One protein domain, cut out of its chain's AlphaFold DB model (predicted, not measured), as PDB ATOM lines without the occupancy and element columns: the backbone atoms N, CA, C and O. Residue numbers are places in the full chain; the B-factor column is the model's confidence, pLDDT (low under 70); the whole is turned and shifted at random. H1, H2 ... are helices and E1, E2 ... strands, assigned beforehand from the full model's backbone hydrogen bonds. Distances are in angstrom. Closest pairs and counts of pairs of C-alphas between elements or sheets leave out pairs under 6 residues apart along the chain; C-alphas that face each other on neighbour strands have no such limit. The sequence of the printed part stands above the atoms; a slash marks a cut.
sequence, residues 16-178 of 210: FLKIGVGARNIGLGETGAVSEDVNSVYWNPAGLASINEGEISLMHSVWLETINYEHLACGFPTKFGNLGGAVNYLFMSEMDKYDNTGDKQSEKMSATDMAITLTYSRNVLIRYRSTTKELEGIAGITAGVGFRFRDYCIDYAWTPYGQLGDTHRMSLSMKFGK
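What this domain is: This is residues 16 to 178 of the 210 residues of an uncharacterized protein of Elusimicrobia bacterium CG1_02_37_114 (UniProt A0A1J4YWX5). One long, twisted sheet of seven strands is curled into an open wall, with the short helices H1 and H3 over one face and H2 grazing it. At one end E3 and E6 run on into a small two-stranded hairpin arm, E4 and E5, while a wide loop joins the sheet's two edges, its residues 125 to 138 sticking out free. The 163 printed residues hold three named helices followed by nine named strands, mostly strand. The large sheet, in the order E6 E3 E2 E1 E9 E8 E7, is antiparallel. The whole is loose, with a radius of gyration of the C-alphas of 18.8 A, and elongated, spanning 67 by 37 by 29 A.

How they stand to each other: Inner strands E1, residues 54 to 62, and E9, residues 166 to 176, are antiparallel neighbours at 164 degrees; N 56 and O 174 are 2.9 A apart, within hydrogen-bond range. E1, E2 of residues 67 to 78 and E3 of residues 81 to 92 form a meander, each strand the antiparallel neighbour of the one before; N 57 and O 73 are 2.8 A apart, and N 72 and O 87 2.9 A. Edge strand E6, residues 112 to 121, is beside E3, with N 86 and O 117 2.8 A apart. E7 of residues 143 to 149, the other edge strand, E8 of residues 152 to 160 and E9 form a second meander; N 147 and O 154 are 2.8 A apart, as are N 155 and O 171. E3 runs on into E4, residues 95 to 98, at 42 degrees, and E5, residues 104 to 109, runs on into E6 at 15 degrees. E4 and E5 are a hairpin, with N 105 and O 97 2.8 A apart. H1, residues 23 to 27, is over E8 at a height over the sheet of 6.0 A; the closest C-alphas of the two are those of Gly 27 and Ala 157, 5.1 A apart. H3, residues 47 to 50, is on the same face at 7.6 A, only just over E3, with 3 of its C-alphas there. H2, residues 40 to 43, only grazes the sheet with residues 40 to 42, and touches H3 only at the corner, the C-alphas of Ser 40 and Gly 47 being 5.3 A apart. The O i to N i+4 pair of H1 is within hydrogen-bond range; H2 and H3 are too short for such a pair.

Where its parts are: H1 begins at C-alpha 23, (22.935, 41.697, 20.114). E3 measures 37.3 A, E2 36.5 A, E9 33.3 A and E6 30.2 A. E9 ends at C-alpha 176, (12.567, 45.220, 37.043).

The domain as a whole: The printed part has no cut. The links H1 to H2 and E6 to E7 are long, of 12 and 21 residues. The mean pLDDT of the printed part is 72.8; 57 residues are under 70, among them 124 to 144.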
ATOM      1  N   PHE A  16      24.217  24.694  17.260       71.50
ATOM      2  CA  PHE A  16      23.441  25.908  17.525       71.50
ATOM      3  C   PHE A  16      23.880  26.659  18.791       71.50
ATOM      4  O   PHE A  16      23.703  27.868  18.868       71.50
ATOM      5  N   LEU A  17      24.515  25.990  19.765       72.75
ATOM      6  CA  LEU A  17      25.080  26.668  20.939       72.75
ATOM      7  C   LEU A  17      26.283  27.541  20.601       72.75
ATOM      8  O   LEU A  17      26.702  28.300  21.461       72.75
ATOM      9  N   LYS A  18      26.848  27.446  19.394       73.00
ATOM     10  CA  LYS A  18      27.901  28.361  18.938       73.00
ATOM     11  C   LYS A  18      27.343  29.685  18.417       73.00
ATOM     12  O   LYS A  18      28.119  30.589  18.145       73.00
ATOM     13  N   ILE A  19      26.025  29.790  18.244       79.44
ATOM     14  CA  ILE A  19      25.380  31.040  17.855       79.44
ATOM     15  C   ILE A  19      25.326  31.917  19.104       79.44
ATOM     16  O   ILE A  19      24.601  31.601  20.046       79.44
ATOM     17  N   GLY A  20      26.116  32.992  19.110       77.00
ATOM     18  CA  GLY A  20      26.163  33.925  20.231       77.00
ATOM     19  C   GLY A  20      24.789  34.521  20.557       77.00
ATOM     20  O   GLY A  20      23.942  34.686  19.674       77.00
ATOM     21  N   VAL A  21      24.583  34.879  21.827       81.88
ATOM     22  CA  VAL A  21      23.350  35.520  22.318       81.88
ATOM     23  C   VAL A  21      23.602  36.973  22.721       81.88
ATOM     24  O   VAL A  21      24.722  37.349  23.047       81.88
ATOM     25  N   GLY A  22      22.566  37.806  22.727       81.00
ATOM     26  CA  GLY A  22      22.679  39.231  23.037       81.00
ATOM     27  C   GLY A  22      23.302  40.032  21.889       81.00
ATOM     28  O   GLY A  22      24.496  39.937  21.599       81.00
ATOM     29  N   ALA A  23      22.499  40.894  21.259       79.56
ATOM     30  CA  ALA A  23      22.935  41.697  20.114       79.56
ATOM     31  C   ALA A  23      24.162  42.567  20.446       79.56
ATOM     32  O   ALA A  23      25.078  42.677  19.637       79.56
ATOM     33  N   ARG A  24      24.244  43.107  21.667       77.75
ATOM     34  CA  ARG A  24      25.403  43.874  22.144       77.75
ATOM     35  C   ARG A  24      26.699  43.065  22.137       77.75
ATOM     36  O   ARG A  24      27.697  43.522  21.591       77.75
ATOM     37  N   ASN A  25      26.696  41.883  22.745       79.06
ATOM     38  CA  ASN A  25      27.880  41.028  22.843       79.06
ATOM     39  C   ASN A  25      28.376  40.585  21.472       79.06
ATOM     40  O   ASN A  25      29.575  40.594  21.209       79.06
ATOM     41  N   ILE A  26      27.438  40.271  20.584       79.69
ATOM     42  CA  ILE A  26      27.726  39.887  19.206       79.69
ATOM     43  C   ILE A  26      28.269  41.085  18.412       79.69
ATOM     44  O   ILE A  26      29.275  40.960  17.717       79.69
ATOM     45  N   GLY A  27      27.675  42.271  18.577       72.62
ATOM     46  CA  GLY A  27      28.158  43.523  17.987       72.62
ATOM     47  C   GLY A  27      29.547  43.949  18.481       72.62
ATOM     48  O   GLY A  27      30.239  44.673  17.778       72.62
ATOM     49  N   LEU A  28      29.977  43.465  19.652       78.00
ATOM     50  CA  LEU A  28      31.328  43.643  20.199       78.00
ATOM     51  C   LEU A  28      32.307  42.523  19.792       78.00
ATOM     52  O   LEU A  28      33.410  42.456  20.331       78.00
ATOM     53  N   GLY A  29      31.918  41.646  18.863       74.38
ATOM     54  CA  GLY A  29      32.759  40.544  18.390       74.38
ATOM     55  C   GLY A  29      32.688  39.299  19.273       74.38
ATOM     56  O   GLY A  29      33.710  38.669  19.516       74.38
ATOM     57  N   GLU A  30      31.494  38.960  19.769       72.94
ATOM     58  CA  GLU A  30      31.234  37.738  20.551       72.94
ATOM     59  C   GLU A  30      32.069  37.644  21.844       72.94
ATOM     60  O   GLU A  30      32.532  36.581  22.257       72.94
ATOM     61  N   THR A  31      32.268  38.781  22.513       71.38
ATOM     62  CA  THR A  31      33.027  38.839  23.769       71.38
ATOM     63  C   THR A  31      32.121  38.741  24.992       71.38
ATOM     64  O   THR A  31      31.152  39.486  25.130       71.38
ATOM     65  N   GLY A  32      32.472  37.854  25.927       63.84
ATOM     66  CA  GLY A  32      31.786  37.703  27.215       63.84
ATOM     67  C   GLY A  32      32.315  38.590  28.344       63.84
ATOM     68  O   GLY A  32      31.747  38.598  29.433       63.84
ATOM     69  N   ALA A  33      33.398  39.339  28.116       65.12
ATOM     70  CA  ALA A  33      34.043  40.144  29.159       65.12
ATOM     71  C   ALA A  33      33.257  41.415  29.535       65.12
ATOM     72  O   ALA A  33      33.519  42.005  30.578       65.12
ATOM     73  N   VAL A  34      32.315  41.834  28.683       66.12
ATOM     74  CA  VAL A  34      31.509  43.058  28.847       66.12
ATOM     75  C   VAL A  34      30.085  42.748  29.343       66.12
ATOM     76  O   VAL A  34      29.320  43.664  29.634       66.12
ATOM     77  N   SER A  35      29.712  41.466  29.458       69.88
ATOM     78  CA  SER A  35      28.400  41.070  29.978       69.88
ATOM     79  C   SER A  35      28.318  41.318  31.482       69.88
ATOM     80  O   SER A  35      28.893  40.581  32.278       69.88
ATOM     81  N   GLU A  36      27.579  42.359  31.850       74.50
ATOM     82  CA  GLU A  36      27.182  42.685  33.228       74.50
ATOM     83  C   GLU A  36      25.647  42.643  33.388       74.50
ATOM     84  O   GLU A  36      25.078  43.240  34.305       74.50
ATOM     85  N   ASP A  37      24.971  41.976  32.450       79.38
ATOM     86  CA  ASP A  37      23.518  41.838  32.338       79.38
ATOM     87  C   ASP A  37      23.104  40.358  32.311       79.38
ATOM     88  O   ASP A  37      23.922  39.453  32.487       79.38
ATOM     89  N   VAL A  38      21.822  40.077  32.103       84.38
ATOM     90  CA  VAL A  38      21.308  38.702  32.112       84.38
ATOM     91  C   VAL A  38      21.884  37.810  30.996       84.38
ATOM     92  O   VAL A  38      21.942  36.591  31.165       84.38
ATOM     93  N   ASN A  39      22.410  38.378  29.901       83.56
ATOM     94  CA  ASN A  39      23.084  37.600  28.855       83.56
ATOM     95  C   ASN A  39      24.412  36.994  29.360       83.56
ATOM     96  O   ASN A  39      24.958  36.077  28.742       83.56
ATOM     97  N   SER A  40      24.908  37.430  30.528       82.81
ATOM     98  CA  SER A  40      26.024  36.798  31.245       82.81
ATOM     99  C   SER A  40      25.778  35.316  31.538       82.81
ATOM    100  O   SER A  40      26.736  34.556  31.605       82.81
ATOM    101  N   VAL A  41      24.518  34.873  31.663       83.06
ATOM    102  CA  VAL A  41      24.172  33.448  31.847       83.06
ATOM    103  C   VAL A  41      24.762  32.575  30.732       83.06
ATOM    104  O   VAL A  41      25.182  31.452  30.995       83.06
ATOM    105  N   TYR A  42      24.829  33.097  29.505       82.75
ATOM    106  CA  TYR A  42      25.388  32.394  28.352       82.75
ATOM    107  C   TYR A  42      26.890  32.658  28.173       82.75
ATOM    108  O   TYR A  42      27.650  31.729  27.916       82.75
ATOM    109  N   TRP A  43      27.332  33.910  28.320       80.88
ATOM    110  CA  TRP A  43      28.717  34.293  28.019       80.88
ATOM    111  C   TRP A  43      29.705  34.079  29.169       80.88
ATOM    112  O   TRP A  43      30.824  33.618  28.951       80.88
ATOM    113  N   ASN A  44      29.325  34.476  30.385       82.25
ATOM    114  CA  ASN A  44      30.171  34.413  31.572       82.25
ATOM    115  C   ASN A  44      29.318  34.469  32.854       82.25
ATOM    116  O   ASN A  44      29.002  35.559  33.336       82.25
ATOM    117  N   PRO A  45      29.005  33.316  33.466       78.69
ATOM    118  CA  PRO A  45      28.225  33.222  34.699       78.69
ATOM    119  C   PRO A  45      28.671  34.141  35.846       78.69
ATOM    120  O   PRO A  45      27.847  34.519  36.675       78.69
ATOM    121  N   ALA A  46      29.952  34.526  35.911       74.19
ATOM    122  CA  ALA A  46      30.455  35.435  36.941       74.19
ATOM    123  C   ALA A  46      29.939  36.876  36.771       74.19
ATOM    124  O   ALA A  46      29.737  37.561  37.772       74.19
ATOM    125  N   GLY A  47      29.675  37.311  35.532       76.31
ATOM    126  CA  GLY A  47      29.088  38.620  35.223       76.31
ATOM    127  C   GLY A  47      27.663  38.765  35.755       76.31
ATOM    128  O   GLY A  47      27.252  39.849  36.139       76.31
ATOM    129  N   LEU A  48      26.934  37.658  35.937       81.88
ATOM    130  CA  LEU A  48      25.606  37.692  36.551       81.88
ATOM    131  C   LEU A  48      25.649  38.211  37.999       81.88
ATOM    132  O   LEU A  48      24.646  38.707  38.504       81.88
ATOM    133  N   ALA A  49      26.796  38.164  38.680       81.75
ATOM    134  CA  ALA A  49      26.915  38.687  40.034       81.75
ATOM    135  C   ALA A  49      26.782  40.224  40.090       81.75
ATOM    136  O   ALA A  49      26.454  40.759  41.147       81.75
ATOM    137  N   SER A  50      26.983  40.949  38.982       77.12
ATOM    138  CA  SER A  50      26.852  42.413  38.952       77.12
ATOM    139  C   SER A  50      25.411  42.913  38.835       77.12
ATOM    140  O   SER A  50      25.182  44.109  39.031       77.12
ATOM    141  N   ILE A  51      24.431  42.043  38.540       79.88
ATOM    142  CA  ILE A  51      23.022  42.458  38.482       79.88
ATOM    143  C   ILE A  51      22.520  42.775  39.900       79.88
ATOM    144  O   ILE A  51      22.659  41.967  40.818       79.88
ATOM    145  N   ASN A  52      21.947  43.965  40.082       79.44
ATOM    146  CA  ASN A  52      21.363  44.403  41.362       79.44
ATOM    147  C   ASN A  52      19.829  44.417  41.332       79.44
ATOM    148  O   ASN A  52      19.182  44.426  42.373       79.44
ATOM    149  N   GLU A  53      19.250  44.329  40.136       83.38
ATOM    150  CA  GLU A  53      17.812  44.299  39.891       83.38
ATOM    151  C   GLU A  53      17.460  43.043  39.094       83.38
ATOM    152  O   GLU A  53      18.331  42.439  38.459       83.38
ATOM    153  N   GLY A  54      16.191  42.629  39.140       86.75
ATOM    154  CA  GLY A  54      15.723  41.566  38.261       86.75
ATOM    155  C   GLY A  54      15.838  42.016  36.808       86.75
ATOM    156  O   GLY A  54      15.525  43.158  36.496       86.75
ATOM    157  N   GLU A  55      16.291  41.155  35.909       87.50
ATOM    158  CA  GLU A  55      16.442  41.492  34.496       87.50
ATOM    159  C   GLU A  55      15.945  40.344  33.630       87.50
ATOM    160  O   GLU A  55      16.168  39.173  33.937       87.50
ATOM    161  N   ILE A  56      15.252  40.679  32.546       90.31
ATOM    162  CA  ILE A  56      14.824  39.730  31.522       90.31
ATOM    163  C   ILE A  56      15.338  40.241  30.180       90.31
ATOM    164  O   ILE A  56      15.210  41.426  29.885       90.31
ATOM    165  N   SER A  57      15.901  39.348  29.373       89.44
ATOM    166  CA  SER A  57      16.378  39.617  28.017       89.44
ATOM    167  C   SER A  57      15.718  38.655  27.053       89.44
ATOM    168  O   SER A  57      15.616  37.454  27.312       89.44
ATOM    169  N   LEU A  58      15.280  39.206  25.933       90.25
ATOM    170  CA  LEU A  58      14.799  38.469  24.782       90.25
ATOM    171  C   LEU A  58      15.669  38.850  23.590       90.25
ATOM    172  O   LEU A  58      15.990  40.023  23.380       90.25
ATOM    173  N   MET A  59      16.042  37.860  22.793       89.56
ATOM    174  CA  MET A  59      16.712  38.076  21.522       89.56
ATOM    175  C   MET A  59      16.059  37.203  20.463       89.56
ATOM    176  O   MET A  59      15.915  35.999  20.651       89.56
ATOM    177  N   HIS A  60      15.742  37.839  19.343       88.06
ATOM    178  CA  HIS A  60      15.301  37.187  18.125       88.06
ATOM    179  C   HIS A  60      16.352  37.440  17.046       88.06
ATOM    180  O   HIS A  60      16.778  38.579  16.814       88.06
ATOM    181  N   SER A  61      16.793  36.368  16.399       84.75
ATOM    182  CA  SER A  61      17.749  36.423  15.302       84.75
ATOM    183  C   SER A  61      17.211  35.620  14.133       84.75
ATOM    184  O   SER A  61      17.107  34.395  14.208       84.75
ATOM    185  N   VAL A  62      16.956  36.307  13.023       80.50
ATOM    186  CA  VAL A  62      16.741  35.650  11.735       80.50
ATOM    187  C   VAL A  62      18.116  35.295  11.182       80.50
ATOM    188  O   VAL A  62      18.941  36.170  10.910       80.50
ATOM    189  N   TRP A  63      18.388  34.000  11.092       66.81
ATOM    190  CA  TRP A  63      19.587  33.450  10.479       66.81
ATOM    191  C   TRP A  63      19.288  33.017   9.040       66.81
ATOM    192  O   TRP A  63      18.144  33.035   8.580       66.81
ATOM    193  N   LEU A  64      20.339  32.703   8.289       66.25
ATOM    194  CA  LEU A  64      20.220  32.411   6.862       66.25
ATOM    195  C   LEU A  64      19.357  31.169   6.611       66.25
ATOM    196  O   LEU A  64      19.275  30.272   7.447       66.25
ATOM    197  N   GLU A  65      18.729  31.129   5.433       63.38
ATOM    198  CA  GLU A  65      17.981  29.960   4.952       63.38
ATOM    199  C   GLU A  65      16.740  29.604   5.802       63.38
ATOM    200  O   GLU A  65      16.359  28.445   5.929       63.38
ATOM    201  N   THR A  66      16.048  30.622   6.341       66.81
ATOM    202  CA  THR A  66      14.763  30.476   7.070       66.81
ATOM    203  C   THR A  66      14.899  29.901   8.492       66.81
ATOM    204  O   THR A  66      13.915  29.510   9.135       66.81
ATOM    205  N   ILE A  67      16.124  29.867   9.015       76.62
ATOM    206  CA  ILE A  67      16.415  29.445  10.383       76.62
ATOM    207  C   ILE A  67      16.206  30.630  11.327       76.62
ATOM    208  O   ILE A  67      16.790  31.696  11.153       76.62
ATOM    209  N   ASN A  68      15.398  30.436  12.360       84.94
ATOM    210  CA  ASN A  68      15.139  31.428  13.394       84.94
ATOM    211  C   ASN A  68      15.740  30.953  14.711       84.94
ATOM    212  O   ASN A  68      15.625  29.782  15.081       84.94
ATOM    213  N   TYR A  69      16.382  31.875  15.417       86.94
ATOM    214  CA  TYR A  69      16.997  31.626  16.709       86.94
ATOM    215  C   TYR A  69      16.423  32.576  17.755       86.94
ATOM    216  O   TYR A  69      16.591  33.794  17.664       86.94
ATOM    217  N   GLU A  70      15.764  31.996  18.752       88.62
ATOM    218  CA  GLU A  70      15.197  32.687  19.903       88.62
ATOM    219  C   GLU A  70      16.044  32.419  21.139       88.62
ATOM    220  O   GLU A  70      16.455  31.289  21.425       88.62
ATOM    221  N   HIS A  71      16.241  33.462  21.926       91.06
ATOM    222  CA  HIS A  71      16.873  33.377  23.225       91.06
ATOM    223  C   HIS A  71      16.052  34.153  24.246       91.06
ATOM    224  O   HIS A  71      15.694  35.310  24.023       91.06
ATOM    225  N   LEU A  72      15.785  33.516  25.381       92.19
ATOM    226  CA  LEU A  72      15.142  34.120  26.537       92.19
ATOM    227  C   LEU A  72      16.034  33.897  27.747       92.19
ATOM    228  O   LEU A  72      16.353  32.756  28.065       92.19
ATOM    229  N   ALA A  73      16.386  34.961  28.453       90.06
ATOM    230  CA  ALA A  73      17.132  34.879  29.698       90.06
ATOM    231  C   ALA A  73      16.474  35.721  30.791       90.06
ATOM    232  O   ALA A  73      15.919  36.785  30.529       90.06
ATOM    233  N   CYS A  74      16.532  35.242  32.028       90.62
ATOM    234  CA  CYS A  74      16.064  35.951  33.210       90.62
ATOM    235  C   CYS A  74      17.082  35.827  34.348       90.62
ATOM    236  O   CYS A  74      17.775  34.820  34.485       90.62
ATOM    237  N   GLY A  75      17.198  36.875  35.155       88.88
ATOM    238  CA  GLY A  75      18.155  36.979  36.246       88.88
ATOM    239  C   GLY A  75      17.511  37.669  37.431       88.88
ATOM    240  O   GLY A  75      16.844  38.685  37.265       88.88
ATOM    241  N   PHE A  76      17.698  37.114  38.625       88.12
ATOM    242  CA  PHE A  76      17.118  37.633  39.856       88.12
ATOM    243  C   PHE A  76      18.171  37.705  40.965       88.12
ATOM    244  O   PHE A  76      18.758  36.678  41.337       88.12
ATOM    245  N   PRO A  77      18.392  38.894  41.547       85.81
ATOM    246  CA  PRO A  77      19.241  39.038  42.716       85.81
ATOM    247  C   PRO A  77      18.521  38.496  43.957       85.81
ATOM    248  O   PRO A  77      17.363  38.809  44.229       85.81
ATOM    249  N   THR A  78      19.211  37.667  44.737       82.06
ATOM    250  CA  THR A  78      18.739  37.128  46.020       82.06
ATOM    251  C   THR A  78      19.715  37.529  47.131       82.06
ATOM    252  O   THR A  78      20.898  37.759  46.894       82.06
ATOM    253  N   LYS A  79      19.264  37.552  48.394       77.00
ATOM    254  CA  LYS A  79      20.107  37.881  49.569       77.00
ATOM    255  C   LYS A  79      21.378  37.025  49.703       77.00
ATOM    256  O   LYS A  79      22.317  37.419  50.388       77.00
ATOM    257  N   PHE A  80      21.401  35.852  49.074       74.38
ATOM    258  CA  PHE A  80      22.514  34.907  49.127       74.38
ATOM    259  C   PHE A  80      23.369  34.895  47.849       74.38
ATOM    260  O   PHE A  80      24.360  34.173  47.814       74.38
ATOM    261  N   GLY A  81      23.023  35.667  46.816       79.25
ATOM    262  CA  GLY A  81      23.655  35.657  45.491       79.25
ATOM    263  C   GLY A  81      22.622  35.832  44.375       79.25
ATOM    264  O   GLY A  81      21.433  35.960  44.647       79.25
ATOM    265  N   ASN A  82      23.057  35.802  43.124       84.31
ATOM    266  CA  ASN A  82      22.221  36.044  41.955       84.31
ATOM    267  C   ASN A  82      21.946  34.729  41.229       84.31
ATOM    268  O   ASN A  82      22.864  33.953  40.952       84.31
ATOM    269  N   LEU A  83      20.675  34.483  40.930       88.19
ATOM    270  CA  LEU A  83      20.218  33.344  40.143       88.19
ATOM    271  C   LEU A  83      19.920  33.810  38.725       88.19
ATOM    272  O   LEU A  83      19.422  34.915  38.531       88.19
ATOM    273  N   GLY A  84      20.207  32.969  37.742       87.44
ATOM    274  CA  GLY A  84      19.922  33.253  36.344       87.44
ATOM    275  C   GLY A  84      19.555  31.990  35.594       87.44
ATOM    276  O   GLY A  84      20.020  30.899  35.921       87.44
ATOM    277  N   GLY A  85      18.700  32.137  34.597       89.94
ATOM    278  CA  GLY A  85      18.288  31.062  33.716       89.94
ATOM    279  C   GLY A  85      18.163  31.569  32.293       89.94
ATOM    280  O   GLY A  85      17.841  32.732  32.074       89.94
ATOM    281  N   ALA A  86      18.431  30.696  31.331       89.81
ATOM    282  CA  ALA A  86      18.249  30.993  29.924       89.81
ATOM    283  C   ALA A  86      17.709  29.783  29.163       89.81
ATOM    284  O   ALA A  86      18.003  28.635  29.500       89.81
ATOM    285  N   VAL A  87      16.930  30.050  28.125       90.19
ATOM    286  CA  VAL A  87      16.413  29.073  27.176       90.19
ATOM    287  C   VAL A  87      16.791  29.541  25.777       90.19
ATOM    288  O   VAL A  87      16.516  30.679  25.401       90.19
ATOM    289  N   ASN A  88      17.424  28.651  25.021       89.12
ATOM    290  CA  ASN A  88      17.767  28.834  23.617       89.12
ATOM    291  C   ASN A  88      16.868  27.927  22.790       89.12
ATOM    292  O   ASN A  88      16.780  26.733  23.086       89.12
ATOM    293  N   TYR A  89      16.245  28.468  21.754       87.56
ATOM    294  CA  TYR A  89      15.355  27.729  20.876       87.56
ATOM    295  C   TYR A  89      15.690  28.053  19.422       87.56
ATOM    296  O   TYR A  89      15.627  29.205  19.001       87.56
ATOM    297  N   LEU A  90      16.081  27.037  18.664       85.81
ATOM    298  CA  LEU A  90      16.353  27.138  17.236       85.81
ATOM    299  C   LEU A  90      15.237  26.412  16.493       85.81
ATOM    300  O   LEU A  90      14.968  25.246  16.778       85.81
ATOM    301  N   PHE A  91      14.615  27.070  15.523       84.00
ATOM    302  CA  PHE A  91      13.602  26.442  14.689       84.00
ATOM    303  C   PHE A  91      13.757  26.840  13.226       84.00
ATOM    304  O   PHE A  91      14.151  27.956  12.892       84.00
ATOM    305  N   MET A  92      13.427  25.908  12.342       80.06
ATOM    306  CA  MET A  92      13.425  26.120  10.900       80.06
ATOM    307  C   MET A  92      11.988  26.105  10.392       80.06
ATOM    308  O   MET A  92      11.211  25.211  10.751       80.06
ATOM    309  N   SER A  93      11.632  27.094   9.568       71.56
ATOM    310  CA  SER A  93      10.277  27.132   9.002       71.56
ATOM    311  C   SER A  93      10.107  26.049   7.940       71.56
ATOM    312  O   SER A  93      11.083  25.534   7.396       71.56
ATOM    313  N   GLU A  94       8.854  25.680   7.689       70.44
ATOM    314  CA  GLU A  94       8.499  24.565   6.816       70.44
ATOM    315  C   GLU A  94       9.134  24.703   5.425       70.44
ATOM    316  O   GLU A  94       8.897  25.689   4.725       70.44
ATOM    317  N   MET A  95       9.911  23.696   5.019       64.75
ATOM    318  CA  MET A  95      10.475  23.614   3.671       64.75
ATOM    319  C   MET A  95       9.848  22.473   2.873       64.75
ATOM    320  O   MET A  95       9.557  21.396   3.410       64.75
ATOM    321  N   ASP A  96       9.671  22.724   1.576       69.62
ATOM    322  CA  ASP A  96       9.263  21.719   0.600       69.62
ATOM    323  C   ASP A  96      10.362  20.650   0.496       69.62
ATOM    324  O   ASP A  96      11.527  20.954   0.231       69.62
ATOM    325  N   LYS A  97       9.996  19.385   0.701       63.03
ATOM    326  CA  LYS A  97      10.903  18.245   0.555       63.03
ATOM    327  C   LYS A  97      10.953  17.835  -0.918       63.03
ATOM    328  O   LYS A  97       9.909  17.581  -1.517       63.03
ATOM    329  N   TYR A  98      12.150  17.747  -1.490       66.75
ATOM    330  CA  TYR A  98      12.365  17.276  -2.860       66.75
ATOM    331  C   TYR A  98      13.020  15.894  -2.828       66.75
ATOM    332  O   TYR A  98      13.964  15.676  -2.068       66.75
ATOM    333  N   ASP A  99      12.509  14.954  -3.620       66.38
ATOM    334  CA  ASP A  99      13.168  13.659  -3.825       66.38
ATOM    335  C   ASP A  99      14.373  13.812  -4.777       66.38
ATOM    336  O   ASP A  99      14.492  14.808  -5.490       66.38
ATOM    337  N   ASN A 100      15.247  12.805  -4.858       68.88
ATOM    338  CA  ASN A 100      16.399  12.764  -5.775       68.88
ATOM    339  C   ASN A 100      16.010  12.851  -7.266       68.88
ATOM    340  O   ASN A 100      16.877  12.999  -8.127       68.88
ATOM    341  N   THR A 101      14.715  12.762  -7.567       74.31
ATOM    342  CA  THR A 101      14.119  12.902  -8.902       74.31
ATOM    343  C   THR A 101      13.607  14.331  -9.173       74.31
ATOM    344  O   THR A 101      13.232  14.642 -10.298       74.31
ATOM    345  N   GLY A 102      13.624  15.225  -8.172       62.31
ATOM    346  CA  GLY A 102      13.203  16.630  -8.287       62.31
ATOM    347  C   GLY A 102      11.713  16.899  -8.035       62.31
ATOM    348  O   GLY A 102      11.292  18.054  -8.096       62.31
ATOM    349  N   ASP A 103      10.918  15.874  -7.717       70.44
ATOM    350  CA  ASP A 103       9.491  16.020  -7.413       70.44
ATOM    351  C   ASP A 103       9.256  16.532  -5.981       70.44
ATOM    352  O   ASP A 103       9.885  16.068  -5.023       70.44
ATOM    353  N   LYS A 104       8.312  17.476  -5.832       62.34
ATOM    354  CA  LYS A 104       7.861  17.991  -4.528       62.34
ATOM    355  C   LYS A 104       7.072  16.914  -3.781       62.34
ATOM    356  O   LYS A 104       6.016  16.490  -4.248       62.34
ATOM    357  N   GLN A 105       7.529  16.514  -2.598       62.25
ATOM    358  CA  GLN A 105       6.730  15.695  -1.688       62.25
ATOM    359  C   GLN A 105       5.730  16.553  -0.904       62.25
ATOM    360  O   GLN A 105       6.022  17.677  -0.509       62.25
ATOM    361  N   SER A 106       4.549  15.986  -0.634       57.81
ATOM    362  CA  SER A 106       3.494  16.628   0.168       57.81
ATOM    363  C   SER A 106       3.825  16.710   1.669       57.81
ATOM    364  O   SER A 106       3.084  17.342   2.421       57.81
ATOM    365  N   GLU A 107       4.901  16.059   2.118       60.84
ATOM    366  CA  GLU A 107       5.382  16.122   3.497       60.84
ATOM    367  C   GLU A 107       6.318  17.318   3.676       60.84
ATOM    368  O   GLU A 107       7.371  17.402   3.040       60.84
ATOM    369  N   LYS A 108       5.944  18.235   4.568       64.69
ATOM    370  CA  LYS A 108       6.768  19.387   4.935       64.69
ATOM    371  C   LYS A 108       7.764  18.997   6.021       64.69
ATOM    372  O   LYS A 108       7.408  18.281   6.955       64.69
ATOM    373  N   MET A 109       8.999  19.484   5.918       62.50
ATOM    374  CA  MET A 109      10.029  19.234   6.929       62.50
ATOM    375  C   MET A 109      10.204  20.462   7.826       62.50
ATOM    376  O   MET A 109      10.385  21.573   7.331       62.50
ATOM    377  N   SER A 110      10.174  20.248   9.142       64.19
ATOM    378  CA  SER A 110      10.531  21.239  10.161       64.19
ATOM    379  C   SER A 110      11.524  20.607  11.135       64.19
ATOM    380  O   SER A 110      11.420  19.420  11.451       64.19
ATOM    381  N   ALA A 111      12.510  21.387  11.572       70.56
ATOM    382  CA  ALA A 111      13.526  20.972  12.531       70.56
ATOM    383  C   ALA A 111      13.547  21.955  13.704       70.56
ATOM    384  O   ALA A 111      13.331  23.158  13.525       70.56
ATOM    385  N   THR A 112      13.768  21.438  14.910       79.56
ATOM    386  CA  THR A 112      13.723  22.215  16.148       79.56
ATOM    387  C   THR A 112      14.743  21.686  17.144       79.56
ATOM    388  O   THR A 112      14.736  20.493  17.438       79.56
ATOM    389  N   ASP A 113      15.537  22.586  17.723       81.69
ATOM    390  CA  ASP A 113      16.495  22.299  18.790       81.69
ATOM    391  C   ASP A 113      16.275  23.242  19.983       81.69
ATOM    392  O   ASP A 113      15.955  24.420  19.818       81.69
ATOM    393  N   MET A 114      16.468  22.739  21.208       84.25
ATOM    394  CA  MET A 114      16.294  23.521  22.438       84.25
ATOM    395  C   MET A 114      17.409  23.236  23.449       84.25
ATOM    396  O   MET A 114      17.796  22.086  23.654       84.25
ATOM    397  N   ALA A 115      17.886  24.276  24.135       83.56
ATOM    398  CA  ALA A 115      18.798  24.160  25.272       83.56
ATOM    399  C   ALA A 115      18.338  25.033  26.441       83.56
ATOM    400  O   ALA A 115      17.890  26.158  26.247       83.56
ATOM    401  N   ILE A 116      18.499  24.525  27.663       87.56
ATOM    402  CA  ILE A 116      18.178  25.237  28.903       87.56
ATOM    403  C   ILE A 116      19.465  25.386  29.712       87.56
ATOM    404  O   ILE A 116      20.262  24.455  29.810       87.56
ATOM    405  N   THR A 117      19.680  26.559  30.292       85.06
ATOM    406  CA  THR A 117      20.832  26.885  31.134       85.06
ATOM    407  C   THR A 117      20.343  27.463  32.451       85.06
ATOM    408  O   THR A 117      19.438  28.290  32.477       85.06
ATOM    409  N   LEU A 118      20.948  27.025  33.550       87.19
ATOM    410  CA  LEU A 118      20.705  27.542  34.893       87.19
ATOM    411  C   LEU A 118      22.039  27.960  35.495       87.19
ATOM    412  O   LEU A 118      23.068  27.332  35.257       87.19
ATOM    413  N   THR A 119      22.042  29.043  36.254       83.06
ATOM    414  CA  THR A 119      23.259  29.659  36.770       83.06
ATOM    415  C   THR A 119      23.012  30.273  38.138       83.06
ATOM    416  O   THR A 119      21.957  30.837  38.421       83.06
ATOM    417  N   TYR A 120      24.024  30.176  38.990       85.19
ATOM    418  CA  TYR A 120      24.095  30.866  40.265       85.19
ATOM    419  C   TYR A 120      25.454  31.547  40.365       85.19
ATOM    420  O   TYR A 120      26.482  30.964  40.022       85.19
ATOM    421  N   SER A 121      25.455  32.785  40.834       78.88
ATOM    422  CA  SER A 121      26.653  33.600  40.970       78.88
ATOM    423  C   SER A 121      26.591  34.389  42.270       78.88
ATOM    424  O   SER A 121      25.519  34.675  42.802       78.88
ATOM    425  N   ARG A 122      27.743  34.725  42.838       78.06
ATOM    426  CA  ARG A 122      27.806  35.508  44.069       78.06
ATOM    427  C   ARG A 122      29.007  36.428  44.015       78.06
ATOM    428  O   ARG A 122      30.112  35.979  43.723       78.06
ATOM    429  N   ASN A 123      28.797  37.691  44.375       70.06
ATOM    430  CA  ASN A 123      29.895  38.623  44.579       70.06
ATOM    431  C   ASN A 123      30.725  38.167  45.779       70.06
ATOM    432  O   ASN A 123      30.297  38.273  46.931       70.06
ATOM    433  N   VAL A 124      31.919  37.657  45.500       65.50
ATOM    434  CA  VAL A 124      32.954  37.430  46.502       65.50
ATOM    435  C   VAL A 124      34.032  38.469  46.247       65.50
ATOM    436  O   VAL A 124      34.698  38.453  45.215       65.50
ATOM    437  N   LEU A 125      34.188  39.406  47.181       51.75
ATOM    438  CA  LEU A 125      35.217  40.431  47.080       51.75
ATOM    439  C   LEU A 125      36.586  39.803  47.380       51.75
ATOM    440  O   LEU A 125      37.044  39.806  48.520       51.75
ATOM    441  N   ILE A 126      37.247  39.275  46.353       51.75
ATOM    442  CA  ILE A 126      38.655  38.875  46.416       51.75
ATOM    443  C   ILE A 126      39.459  39.968  45.714       51.75
ATOM    444  O   ILE A 126      39.347  40.170  44.508       51.75
ATOM    445  N   ARG A 127      40.252  40.724  46.480       31.66
ATOM    446  CA  ARG A 127      41.119  41.769  45.924       31.66
ATOM    447  C   ARG A 127      42.340  41.125  45.272       31.66
ATOM    448  O   ARG A 127      43.319  40.841  45.952       31.66
ATOM    449  N   TYR A 128      42.296  40.956  43.955       44.38
ATOM    450  CA  TYR A 128      43.464  40.632  43.142       44.38
ATOM    451  C   TYR A 128      43.604  41.666  42.022       44.38
ATOM    452  O   TYR A 128      42.650  41.943  41.299       44.38
ATOM    453  N   ARG A 129      44.780  42.293  41.917       40.00
ATOM    454  CA  ARG A 129      45.103  43.283  40.883       40.00
ATOM    455  C   ARG A 129      46.021  42.610  39.873       40.00
ATOM    456  O   ARG A 129      47.174  42.355  40.196       40.00
ATOM    457  N   SER A 130      45.525  42.383  38.664       33.06
ATOM    458  CA  SER A 130      46.374  42.071  37.519       33.06
ATOM    459  C   SER A 130      45.893  42.848  36.302       33.06
ATOM    460  O   SER A 130      44.696  43.006  36.080       33.06
ATOM    461  N   THR A 131      46.851  43.415  35.579       47.53
ATOM    462  CA  THR A 131      46.671  44.218  34.372       47.53
ATOM    463  C   THR A 131      47.260  43.433  33.221       47.53
ATOM    464  O   THR A 131      48.461  43.191  33.227       47.53
ATOM    465  N   THR A 132      46.450  43.115  32.218       38.59
ATOM    466  CA  THR A 132      46.941  42.776  30.882       38.59
ATOM    467  C   THR A 132      45.945  43.267  29.837       38.59
ATOM    468  O   THR A 132      44.762  42.935  29.868       38.59
ATOM    469  N   LYS A 133      46.441  44.106  28.924       40.34
ATOM    470  CA  LYS A 133      45.853  44.346  27.607       40.34
ATOM    471  C   LYS A 133      46.608  43.467  26.621       40.34
ATOM    472  O   LYS A 133      47.828  43.415  26.696       40.34
ATOM    473  N   GLU A 134      45.873  42.829  25.728       39.62
ATOM    474  CA  GLU A 134      45.962  42.974  24.270       39.62
ATOM    475  C   GLU A 134      45.297  41.755  23.639       39.62
ATOM    476  O   GLU A 134      45.569  40.616  24.015       39.62
ATOM    477  N   LEU A 135      44.412  42.003  22.679       43.16
ATOM    478  CA  LEU A 135      44.051  41.001  21.695       43.16
ATOM    479  C   LEU A 135      44.006  41.709  20.346       43.16
ATOM    480  O   LEU A 135      43.179  42.591  20.116       43.16
ATOM    481  N   GLU A 136      44.967  41.357  19.503       37.03
ATOM    482  CA  GLU A 136      45.065  41.769  18.114       37.03
ATOM    483  C   GLU A 136      44.417  40.683  17.247       37.03
ATOM    484  O   GLU A 136      44.652  39.488  17.441       37.03
ATOM    485  N   GLY A 137      43.571  41.097  16.310       42.38
ATOM    486  CA  GLY A 137      42.892  40.203  15.381       42.38
ATOM    487  C   GLY A 137      41.781  40.947  14.658       42.38
ATOM    488  O   GLY A 137      40.670  41.057  15.167       42.38
ATOM    489  N   ILE A 138      42.083  41.492  13.481       47.25
ATOM    490  CA  ILE A 138      41.086  42.141  12.626       47.25
ATOM    491  C   ILE A 138      40.244  41.026  11.990       47.25
ATOM    492  O   ILE A 138      40.592  40.490  10.941       47.25
ATOM    493  N   ALA A 139      39.164  40.639  12.664       39.50
ATOM    494  CA  ALA A 139      38.102  39.811  12.105       39.50
ATOM    495  C   ALA A 139      36.903  40.700  11.753       39.50
ATOM    496  O   ALA A 139      36.699  41.731  12.387       39.50
ATOM    497  N   GLY A 140      36.178  40.303  10.700       56.00
ATOM    498  CA  GLY A 140      35.136  41.055   9.990       56.00
ATOM    499  C   GLY A 140      34.393  42.102  10.818       56.00
ATOM    500  O   GLY A 140      33.871  41.803  11.886       56.00
ATOM    501  N   ILE A 141      34.352  43.329  10.291       58.59
ATOM    502  CA  ILE A 141      33.727  44.491  10.929       58.59
ATOM    503  C   ILE A 141      32.286  44.140  11.305       58.59
ATOM    504  O   ILE A 141      31.424  43.995  10.439       58.59
ATOM    505  N   THR A 142      32.034  44.013  12.602       58.09
ATOM    506  CA  THR A 142      30.694  43.935  13.170       58.09
ATOM    507  C   THR A 142      30.312  45.311  13.696       58.09
ATOM    508  O   THR A 142      31.152  46.071  14.181       58.09
ATOM    509  N   ALA A 143      29.040  45.673  13.549       62.91
ATOM    510  CA  ALA A 143      28.532  46.951  14.024       62.91
ATOM    511  C   ALA A 143      27.266  46.711  14.838       62.91
ATOM    512  O   ALA A 143      26.345  46.030  14.388       62.91
ATOM    513  N   GLY A 144      27.215  47.285  16.036       63.47
ATOM    514  CA  GLY A 144      26.036  47.254  16.888       63.47
ATOM    515  C   GLY A 144      25.700  48.635  17.430       63.47
ATOM    516  O   GLY A 144      26.587  49.450  17.678       63.47
ATOM    517  N   VAL A 145      24.409  48.897  17.613       74.88
ATOM    518  CA  VAL A 145      23.879  50.110  18.237       74.88
ATOM    519  C   VAL A 145      22.948  49.689  19.365       74.88
ATOM    520  O   VAL A 145      22.020  48.914  19.150       74.88
ATOM    521  N   GLY A 146      23.199  50.206  20.567       67.62
ATOM    522  CA  GLY A 146      22.381  49.955  21.749       67.62
ATOM    523  C   GLY A 146      21.816  51.249  22.322       67.62
ATOM    524  O   GLY A 146      22.568  52.181  22.605       67.62
ATOM    525  N   PHE A 147      20.503  51.300  22.525       77.44
ATOM    526  CA  PHE A 147      19.797  52.395  23.182       77.44
ATOM    527  C   PHE A 147      19.336  51.954  24.570       77.44
ATOM    528  O   PHE A 147      18.623  50.963  24.711       77.44
ATOM    529  N   ARG A 148      19.713  52.713  25.604       67.56
ATOM    530  CA  ARG A 148      19.294  52.473  26.990       67.56
ATOM    531  C   ARG A 148      18.437  53.632  27.484       67.56
ATOM    532  O   ARG A 148      18.909  54.766  27.525       67.56
ATOM    533  N   PHE A 149      17.208  53.344  27.901       69.88
ATOM    534  CA  PHE A 149      16.304  54.312  28.513       69.88
ATOM    535  C   PHE A 149      15.729  53.758  29.817       69.88
ATOM    536  O   PHE A 149      14.845  52.902  29.794       69.88
ATOM    537  N   ARG A 150      16.213  54.295  30.947       79.12
ATOM    538  CA  ARG A 150      15.844  53.880  32.313       79.12
ATOM    539  C   ARG A 150      16.041  52.370  32.475       79.12
ATOM    540  O   ARG A 150      17.181  51.917  32.540       79.12
ATOM    541  N   ASP A 151      14.942  51.635  32.421       77.56
ATOM    542  CA  ASP A 151      14.870  50.209  32.692       77.56
ATOM    543  C   ASP A 151      14.860  49.368  31.405       77.56
ATOM    544  O   ASP A 151      14.938  48.148  31.466       77.56
ATOM    545  N   TYR A 152      14.795  50.003  30.231       74.81
ATOM    546  CA  TYR A 152      14.747  49.341  28.928       74.81
ATOM    547  C   TYR A 152      16.087  49.476  28.202       74.81
ATOM    548  O   TYR A 152      16.674  50.562  28.137       74.81
ATOM    549  N   CYS A 153      16.557  48.386  27.609       76.44
ATOM    550  CA  CYS A 153      17.717  48.347  26.730       76.44
ATOM    551  C   CYS A 153      17.312  47.684  25.416       76.44
ATOM    552  O   CYS A 153      16.795  46.573  25.422       76.44
ATOM    553  N   ILE A 154      17.511  48.375  24.299       81.25
ATOM    554  CA  ILE A 154      17.288  47.840  22.957       81.25
ATOM    555  C   ILE A 154      18.645  47.809  22.277       81.25
ATOM    556  O   ILE A 154      19.246  48.861  22.071       81.25
ATOM    557  N   ASP A 155      19.120  46.627  21.920       80.38
ATOM    558  CA  ASP A 155      20.390  46.437  21.241       80.38
ATOM    559  C   ASP A 155      20.139  45.829  19.857       80.38
ATOM    560  O   ASP A 155      19.381  44.873  19.690       80.38
ATOM    561  N   TYR A 156      20.782  46.393  18.844       79.38
ATOM    562  CA  TYR A 156      20.751  45.918  17.470       79.38
ATOM    563  C   TYR A 156      22.175  45.654  17.000       79.38
ATOM    564  O   TYR A 156      23.061  46.469  17.246       79.38
ATOM    565  N   ALA A 157      22.394  44.544  16.305       78.56
ATOM    566  CA  ALA A 157      23.680  44.228  15.703       78.56
ATOM    567  C   ALA A 157      23.520  43.722  14.277       78.56
ATOM    568  O   ALA A 157      22.644  42.914  13.972       78.56
ATOM    569  N   TRP A 158      24.421  44.192  13.426       70.44
ATOM    570  CA  TRP A 158      24.599  43.738  12.063       70.44
ATOM    571  C   TRP A 158      25.940  43.016  11.942       70.44
ATOM    572  O   TRP A 158      26.975  43.475  12.440       70.44
ATOM    573  N   THR A 159      25.904  41.850  11.306       66.31
ATOM    574  CA  THR A 159      27.066  40.982  11.120       66.31
ATOM    575  C   THR A 159      27.065  40.449   9.687       66.31
ATOM    576  O   THR A 159      26.206  39.627   9.356       66.31
ATOM    577  N   PRO A 160      28.000  40.896   8.832       60.94
ATOM    578  CA  PRO A 160      28.126  40.377   7.475       60.94
ATOM    579  C   PRO A 160      28.892  39.044   7.471       60.94
ATOM    580  O   PRO A 160      30.013  38.970   7.975       60.94
ATOM    581  N   TYR A 161      28.327  37.996   6.861       60.88
ATOM    582  CA  TYR A 161      28.990  36.687   6.692       60.88
ATOM    583  C   TYR A 161      29.548  36.477   5.267       60.88
ATOM    584  O   TYR A 161      29.741  35.351   4.807       60.88
ATOM    585  N   GLY A 162      29.848  37.561   4.546       62.38
ATOM    586  CA  GLY A 162      30.433  37.498   3.202       62.38
ATOM    587  C   GLY A 162      29.430  37.007   2.152       62.38
ATOM    588  O   GLY A 162      28.338  37.553   2.046       62.38
ATOM    589  N   GLN A 163      29.780  35.979   1.368       45.06
ATOM    590  CA  GLN A 163      28.907  35.441   0.303       45.06
ATOM    591  C   GLN A 163      27.623  34.774   0.823       45.06
ATOM    592  O   GLN A 163      26.721  34.499   0.038       45.06
ATOM    593  N   LEU A 164      27.549  34.514   2.130       52.81
ATOM    594  CA  LEU A 164      26.394  33.905   2.778       52.81
ATOM    595  C   LEU A 164      25.277  34.921   3.083       52.81
ATOM    596  O   LEU A 164      24.146  34.506   3.285       52.81
ATOM    597  N   GLY A 165      25.554  36.229   3.051       57.00
ATOM    598  CA  GLY A 165      24.573  37.288   3.313       57.00
ATOM    599  C   GLY A 165      24.708  37.940   4.693       57.00
ATOM    600  O   GLY A 165      25.638  37.661   5.458       57.00
ATOM    601  N   ASP A 166      23.773  38.840   4.994       67.56
ATOM    602  CA  ASP A 166      23.808  39.708   6.170       67.56
ATOM    603  C   ASP A 166      22.918  39.177   7.292       67.56
ATOM    604  O   ASP A 166      21.764  38.810   7.078       67.56
ATOM    605  N   THR A 167      23.448  39.153   8.516       68.94
ATOM    606  CA  THR A 167      22.684  38.773   9.707       68.94
ATOM    607  C   THR A 167      22.311  40.004  10.521       68.94
ATOM    608  O   THR A 167      23.168  40.811  10.887       68.94
ATOM    609  N   HIS A 168      21.024  40.103  10.852       74.75
ATOM    610  CA  HIS A 168      20.442  41.163  11.665       74.75
ATOM    611  C   HIS A 168      19.971  40.567  12.990       74.75
ATOM    612  O   HIS A 168      19.201  39.607  13.004       74.75
ATOM    613  N   ARG A 169      20.428  41.122  14.113       78.44
ATOM    614  CA  ARG A 169      20.061  40.651  15.454       78.44
ATOM    615  C   ARG A 169      19.457  41.779  16.259       78.44
ATOM    616  O   ARG A 169      20.020  42.872  16.309       78.44
ATOM    617  N   MET A 170      18.334  41.497  16.906       82.69
ATOM    618  CA  MET A 170      17.628  42.439  17.766       82.69
ATOM    619  C   MET A 170      17.481  41.829  19.153       82.69
ATOM    620  O   MET A 170      17.078  40.677  19.301       82.69
ATOM    621  N   SER A 171      17.818  42.607  20.172       81.31
ATOM    622  CA  SER A 171      17.701  42.217  21.568       81.31
ATOM    623  C   SER A 171      17.004  43.319  22.352       81.31
ATOM    624  O   SER A 171      17.257  44.504  22.143       81.31
ATOM    625  N   LEU A 172      16.099  42.909  23.232       83.94
ATOM    626  CA  LEU A 172      15.380  43.774  24.148       83.94
ATOM    627  C   LEU A 172      15.578  43.224  25.554       83.94
ATOM    628  O   LEU A 172      15.160  42.105  25.851       83.94
ATOM    629  N   SER A 173      16.168  44.039  26.415       80.06
ATOM    630  CA  SER A 173      16.307  43.753  27.835       80.06
ATOM    631  C   SER A 173      15.491  44.740  28.645       80.06
ATOM    632  O   SER A 173      15.420  45.931  28.331       80.06
ATOM    633  N   MET A 174      14.880  44.245  29.709       83.75
ATOM    634  CA  MET A 174      14.119  45.049  30.648       83.75
ATOM    635  C   MET A 174      14.533  44.706  32.074       83.75
ATOM    636  O   MET A 174      14.594  43.534  32.452       83.75
ATOM    637  N   LYS A 175      14.805  45.743  32.861       82.06
ATOM    638  CA  LYS A 175      15.137  45.658  34.279       82.06
ATOM    639  C   LYS A 175      13.896  45.941  35.111       82.06
ATOM    640  O   LYS A 175      13.108  46.832  34.818       82.06
ATOM    641  N   PHE A 176      13.702  45.148  36.147       72.62
ATOM    642  CA  PHE A 176      12.567  45.220  37.043       72.62
ATOM    643  C   PHE A 176      13.050  44.901  38.458       72.62
ATOM    644  O   PHE A 176      13.374  43.757  38.783       72.62
ATOM    645  N   GLY A 177      13.084  45.897  39.341       59.78
ATOM    646  CA  GLY A 177      13.517  45.664  40.717       59.78
ATOM    647  C   GLY A 177      13.359  46.875  41.626       59.78
ATOM    648  O   GLY A 177      14.044  47.876  41.476       59.78
ATOM    649  N   LYS A 178      12.455  46.762  42.607       49.12
ATOM    650  CA  LYS A 178      12.168  47.753  43.655       49.12
ATOM    651  C   LYS A 178      13.315  47.838  44.673       49.12
ATOM    652  O   LYS A 178      13.261  47.170  45.703       49.12
TER     653      LYS A 178